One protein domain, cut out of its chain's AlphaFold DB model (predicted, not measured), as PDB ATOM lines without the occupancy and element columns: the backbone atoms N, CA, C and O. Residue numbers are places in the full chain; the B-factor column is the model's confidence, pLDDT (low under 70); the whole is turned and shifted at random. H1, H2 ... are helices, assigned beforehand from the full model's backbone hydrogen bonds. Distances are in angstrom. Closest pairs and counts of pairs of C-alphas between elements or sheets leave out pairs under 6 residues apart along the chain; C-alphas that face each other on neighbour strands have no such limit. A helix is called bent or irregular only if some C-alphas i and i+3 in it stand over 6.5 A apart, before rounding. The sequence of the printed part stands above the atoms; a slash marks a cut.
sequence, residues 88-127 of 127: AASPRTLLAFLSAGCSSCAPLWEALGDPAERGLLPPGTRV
ATOM      1  N   ALA A  88      55.364  19.139 -21.302       74.00
ATOM      2  CA  ALA A  88      56.396  18.270 -21.869       74.00
ATOM      3  C   ALA A  88      55.824  17.068 -22.644       74.00
ATOM      4  O   ALA A  88      56.477  16.526 -23.536       74.00
ATOM      5  N   ALA A  89      54.603  16.645 -22.308       69.56
ATOM      6  CA  ALA A  89      53.964  15.459 -22.875       69.56
ATOM      7  C   ALA A  89      53.260  15.713 -24.221       69.56
ATOM      8  O   ALA A  89      52.865  14.757 -24.892       69.56
ATOM      9  N   SER A  90      53.067  16.976 -24.621       67.38
ATOM     10  CA  SER A  90      52.368  17.326 -25.858       67.38
ATOM     11  C   SER A  90      53.294  18.046 -26.837       67.38
ATOM     12  O   SER A  90      53.982  18.988 -26.452       67.38
ATOM     13  N   PRO A  91      53.292  17.666 -28.129       69.00
ATOM     14  CA  PRO A  91      54.158  18.304 -29.115       69.00
ATOM     15  C   PRO A  91      53.745  19.750 -29.431       69.00
ATOM     16  O   PRO A  91      54.532  20.474 -30.041       69.00
ATOM     17  N   ARG A  92      52.512  20.165 -29.085       78.38
ATOM     18  CA  ARG A  92      51.953  21.496 -29.386       78.38
ATOM     19  C   ARG A  92      50.980  21.949 -28.294       78.38
ATOM     20  O   ARG A  92      49.787  21.657 -28.357       78.38
ATOM     21  N   THR A  93      51.493  22.699 -27.325       82.75
ATOM     22  CA  THR A  93      50.691  23.358 -26.284       82.75
ATOM     23  C   THR A  93      50.734  24.864 -26.505       82.75
ATOM     24  O   THR A  93      51.819  25.446 -26.547       82.75
ATOM     25  N   LEU A  94      49.570  25.495 -26.654       85.06
ATOM     26  CA  LEU A  94      49.438  26.946 -26.669       85.06
ATOM     27  C   LEU A  94      49.107  27.409 -25.253       85.06
ATOM     28  O   LEU A  94      48.099  27.005 -24.685       85.06
ATOM     29  N   LEU A  95      49.954  28.271 -24.696       85.81
ATOM     30  CA  LEU A  95      49.737  28.877 -23.389       85.81
ATOM     31  C   LEU A  95      49.516  30.380 -23.563       85.81
ATOM     32  O   LEU A  95      50.400  31.085 -24.052       85.81
ATOM     33  N   ALA A  96      48.340  30.868 -23.171       86.25
ATOM     34  CA  ALA A  96      47.984  32.280 -23.254       86.25
ATOM     35  C   ALA A  96      47.955  32.914 -21.855       86.25
ATOM     36  O   ALA A  96      47.210  32.480 -20.979       86.25
ATOM     37  N   PHE A  97      48.743  33.971 -21.651       86.75
ATOM     38  CA  PHE A  97      48.739  34.754 -20.413       86.75
ATOM     39  C   PHE A  97      47.819  35.958 -20.576       86.75
ATOM     40  O   PHE A  97      48.218  37.000 -21.094       86.75
ATOM     41  N   LEU A  98      46.568  35.797 -20.154       84.94
ATOM     42  CA  LEU A  98      45.534  36.812 -20.310       84.94
ATOM     43  C   LEU A  98      45.180  37.404 -18.948       84.94
ATOM     44  O   LEU A  98      44.872  36.685 -17.999       84.94
ATOM     45  N   SER A  99      45.209  38.731 -18.847       79.94
ATOM     46  CA  SER A  99      44.800  39.428 -17.629       79.94
ATOM     47  C   SER A  99      43.281  39.568 -17.564       79.94
ATOM     48  O   SER A  99      42.635  39.946 -18.545       79.94
ATOM     49  N   ALA A 100      42.709  39.327 -16.385       75.94
ATOM     50  CA  ALA A 100      41.306  39.628 -16.125       75.94
ATOM     51  C   ALA A 100      41.061  41.144 -16.281       75.94
ATOM     52  O   ALA A 100      41.784  41.955 -15.706       75.94
ATOM     53  N   GLY A 101      40.063  41.527 -17.084       78.06
ATOM     54  CA  GLY A 101      39.697  42.932 -17.322       78.06
ATOM     55  C   GLY A 101      40.423  43.633 -18.482       78.06
ATOM     56  O   GLY A 101      40.169  44.807 -18.736       78.06
ATOM     57  N   CYS A 102      41.290  42.935 -19.217       81.25
ATOM     58  CA  CYS A 102      41.883  43.452 -20.450       81.25
ATOM     59  C   CYS A 102      40.842  43.450 -21.588       81.25
ATOM     60  O   CYS A 102      40.492  42.389 -22.108       81.25
ATOM     61  N   SER A 103      40.357  44.624 -22.008       80.62
ATOM     62  CA  SER A 103      39.343  44.734 -23.072       80.62
ATOM     63  C   SER A 103      39.849  44.255 -24.436       80.62
ATOM     64  O   SER A 103      39.108  43.613 -25.172       80.62
ATOM     65  N   SER A 104      41.124  44.485 -24.756       83.00
ATOM     66  CA  SER A 104      41.747  43.975 -25.986       83.00
ATOM     67  C   SER A 104      41.954  42.458 -25.978       83.00
ATOM     68  O   SER A 104      42.167  41.869 -27.031       83.00
ATOM     69  N   CYS A 105      41.894  41.818 -24.809       86.88
ATOM     70  CA  CYS A 105      42.031  40.372 -24.663       86.88
ATOM     71  C   CYS A 105      40.685  39.642 -24.821       86.88
ATOM     72  O   CYS A 105      40.677  38.422 -24.966       86.88
ATOM     73  N   ALA A 106      39.555  40.361 -24.800       86.19
ATOM     74  CA  ALA A 106      38.216  39.774 -24.869       86.19
ATOM     75  C   ALA A 106      37.973  38.923 -26.134       86.19
ATOM     76  O   ALA A 106      37.542  37.782 -25.975       86.19
ATOM     77  N   PRO A 107      38.343  39.366 -27.357       87.88
ATOM     78  CA  PRO A 107      38.129  38.551 -28.556       87.88
ATOM     79  C   PRO A 107      38.898  37.224 -28.519       87.88
ATOM     80  O   PRO A 107      38.434  36.210 -29.029       87.88
ATOM     81  N   LEU A 108      40.076  37.211 -27.887       88.25
ATOM     82  CA  LEU A 108      40.882  36.000 -27.757       88.25
ATOM     83  C   LEU A 108      40.273  35.024 -26.743       88.25
ATOM     84  O   LEU A 108      40.288  33.818 -26.976       88.25
ATOM     85  N   TRP A 109      39.705  35.531 -25.646       87.62
ATOM     86  CA  TRP A 109      38.939  34.707 -24.707       87.62
ATOM     87  C   TRP A 109      37.733  34.047 -25.374       87.62
ATOM     88  O   TRP A 109      37.497  32.858 -25.166       87.62
ATOM     89  N   GLU A 110      36.997  34.804 -26.186       89.25
ATOM     90  CA  GLU A 110      35.835  34.306 -26.927       89.25
ATOM     91  C   GLU A 110      36.240  33.214 -27.927       89.25
ATOM     92  O   GLU A 110      35.683  32.116 -27.890       89.25
ATOM     93  N   ALA A 111      37.275  33.464 -28.736       88.69
ATOM     94  CA  ALA A 111      37.772  32.499 -29.716       88.69
ATOM     95  C   ALA A 111      38.314  31.207 -29.071       88.69
ATOM     96  O   ALA A 111      38.099  30.112 -29.582       88.69
ATOM     97  N   LEU A 112      38.995  31.299 -27.923       88.06
ATOM     98  CA  LEU A 112      39.471  30.112 -27.199       88.06
ATOM     99  C   LEU A 112      38.327  29.338 -26.522       88.06
ATOM    100  O   LEU A 112      38.423  28.120 -26.357       88.06
ATOM    101  N   GLY A 113      37.241  30.014 -26.139       86.50
ATOM    102  CA  GLY A 113      36.045  29.374 -25.590       86.50
ATOM    103  C   GLY A 113      35.237  28.610 -26.641       86.50
ATOM    104  O   GLY A 113      34.704  27.532 -26.350       86.50
ATOM    105  N   ASP A 114      35.183  29.121 -27.871       90.56
ATOM    106  CA  ASP A 114      34.402  28.528 -28.954       90.56
ATOM    107  C   ASP A 114      35.083  27.256 -29.520       90.56
ATOM    108  O   ASP A 114      36.224  27.293 -29.989       90.56
ATOM    109  N   PRO A 115      34.429  26.077 -29.469       85.12
ATOM    110  CA  PRO A 115      34.970  24.854 -30.061       85.12
ATOM    111  C   PRO A 115      35.167  24.929 -31.585       85.12
ATOM    112  O   PRO A 115      36.043  24.226 -32.096       85.12
ATOM    113  N   ALA A 116      34.391  25.740 -32.313       85.50
ATOM    114  CA  ALA A 116      34.538  25.907 -33.757       85.50
ATOM    115  C   ALA A 116      35.819  26.682 -34.098       85.50
ATOM    116  O   ALA A 116      36.609  26.221 -34.921       85.50
ATOM    117  N   GLU A 117      36.064  27.791 -33.396       85.50
ATOM    118  CA  GLU A 117      37.280  28.613 -33.509       85.50
ATOM    119  C   GLU A 117      38.533  27.824 -33.099       85.50
ATOM    120  O   GLU A 117      39.555  27.843 -33.790       85.50
ATOM    121  N   ARG A 118      38.441  27.009 -32.038       83.31
ATOM    122  CA  ARG A 118      39.530  26.093 -31.654       83.31
ATOM    123  C   ARG A 118      39.872  25.064 -32.734       83.31
ATOM    124  O   ARG A 118      41.016  24.616 -32.810       83.31
ATOM    125  N   GLY A 119      38.907  24.701 -33.577       78.88
ATOM    126  CA  GLY A 119      39.105  23.801 -34.713       78.88
ATOM    127  C   GLY A 119      39.972  24.381 -35.835       78.88
ATOM    128  O   GLY A 119      40.476  23.610 -36.651       78.88
ATOM    129  N   LEU A 120      40.186  25.706 -35.871       82.88
ATOM    130  CA  LEU A 120      41.102  26.346 -36.825       82.88
ATOM    131  C   LEU A 120      42.578  26.208 -36.428       82.88
ATOM    132  O   LEU A 120      43.457  26.459 -37.260       82.88
ATOM    133  N   LEU A 121      42.882  25.812 -35.186       82.94
ATOM    134  CA  LEU A 121      44.262  25.561 -34.782       82.94
ATOM    135  C   LEU A 121      44.806  24.300 -35.472       82.94
ATOM    136  O   LEU A 121      44.053  23.365 -35.761       82.94
ATOM    137  N   PRO A 122      46.131  24.225 -35.704       81.69
ATOM    138  CA  PRO A 122      46.749  23.031 -36.254       81.69
ATOM    139  C   PRO A 122      46.342  21.775 -35.472       81.69
ATOM    140  O   PRO A 122      46.291  21.811 -34.233       81.69
ATOM    141  N   PRO A 123      46.098  20.648 -36.160       78.31
ATOM    142  CA  PRO A 123      45.630  19.434 -35.512       78.31
ATOM    143  C   PRO A 123      46.598  18.989 -34.410       78.31
ATOM    144  O   PRO A 123      47.826  19.014 -34.577       78.31
ATOM    145  N   GLY A 124      46.023  18.587 -33.275       77.25
ATOM    146  CA  GLY A 124      46.755  18.152 -32.085       77.25
ATOM    147  C   GLY A 124      47.221  19.275 -31.153       77.25
ATOM    148  O   GLY A 124      47.920  18.972 -30.188       77.25
ATOM    149  N   THR A 125      46.852  20.537 -31.408       82.56
ATOM    150  CA  THR A 125      47.151  21.647 -30.490       82.56
ATOM    151  C   THR A 125      46.248  21.590 -29.260       82.56
ATOM    152  O   THR A 125      45.024  21.523 -29.388       82.56
ATOM    153  N   ARG A 126      46.847  21.621 -28.067       78.81
ATOM    154  CA  ARG A 126      46.132  21.809 -26.795       78.81
ATOM    155  C   ARG A 126      46.152  23.289 -26.409       78.81
ATOM    156  O   ARG A 126      47.201  23.922 -26.518       78.81
ATOM    157  N   VAL A 127      45.002  23.799 -25.976       80.19
ATOM    158  CA  VAL A 127      44.748  25.155 -25.456       80.19
ATOM    159  C   VAL A 127      44.152  25.056 -24.065       80.19
ATOM    160  O   VAL A 127      43.398  24.078 -23.845       80.19
TER     161      VAL A 127
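Overview. This is residues 88 to 127 of the 127 residues of an uncharacterized protein of Acidiferrimicrobium australe (UniProt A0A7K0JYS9). With little regular structure, this is a flat, loose loop: the long stretch 88 to 102 leads to a turn where residues 99 to 104 stick out, H1 folds back, short H2 makes a corner, and residues 119 to 127 return toward the first stretch. The printed part has 40 residues, with two named helices, H1 then H2, and no named strand; the class is all helix, with 15 residues in named elements. The radius of gyration of the C-alphas is 11.4 A, and the spans are 31 by 23 by 10 A.

Arrangement. After residue 102, look for H1, residues 103 to 113, then H2, residues 115 to 118. They only just touch, with 3 pairs of C-alphas within 8 A, and only at the corner by their tight link; the closest C-alphas, of Ala 111 and Glu 117, are 5.5 A apart. In H1, 5 of 7 O i to N i+4 pairs are within hydrogen-bond range; H2 is too short for one.

Along the chain. Find C-alpha 103 at (39.343, 44.734, -23.072); from there H1 runs 15.9 A to C-alpha 113. It is irregular: C-alphas 104 and 107 are 7.0 A apart. H2 runs 5.0 A to C-alpha 118 at (39.530, 26.093, -31.654).

Size, cuts and confidence. The farthest C-alphas, of Ala 89 and Ser 103, are 32.7 A apart. The printed part has no cut; pLDDT is under 70 at residues 89 to 91.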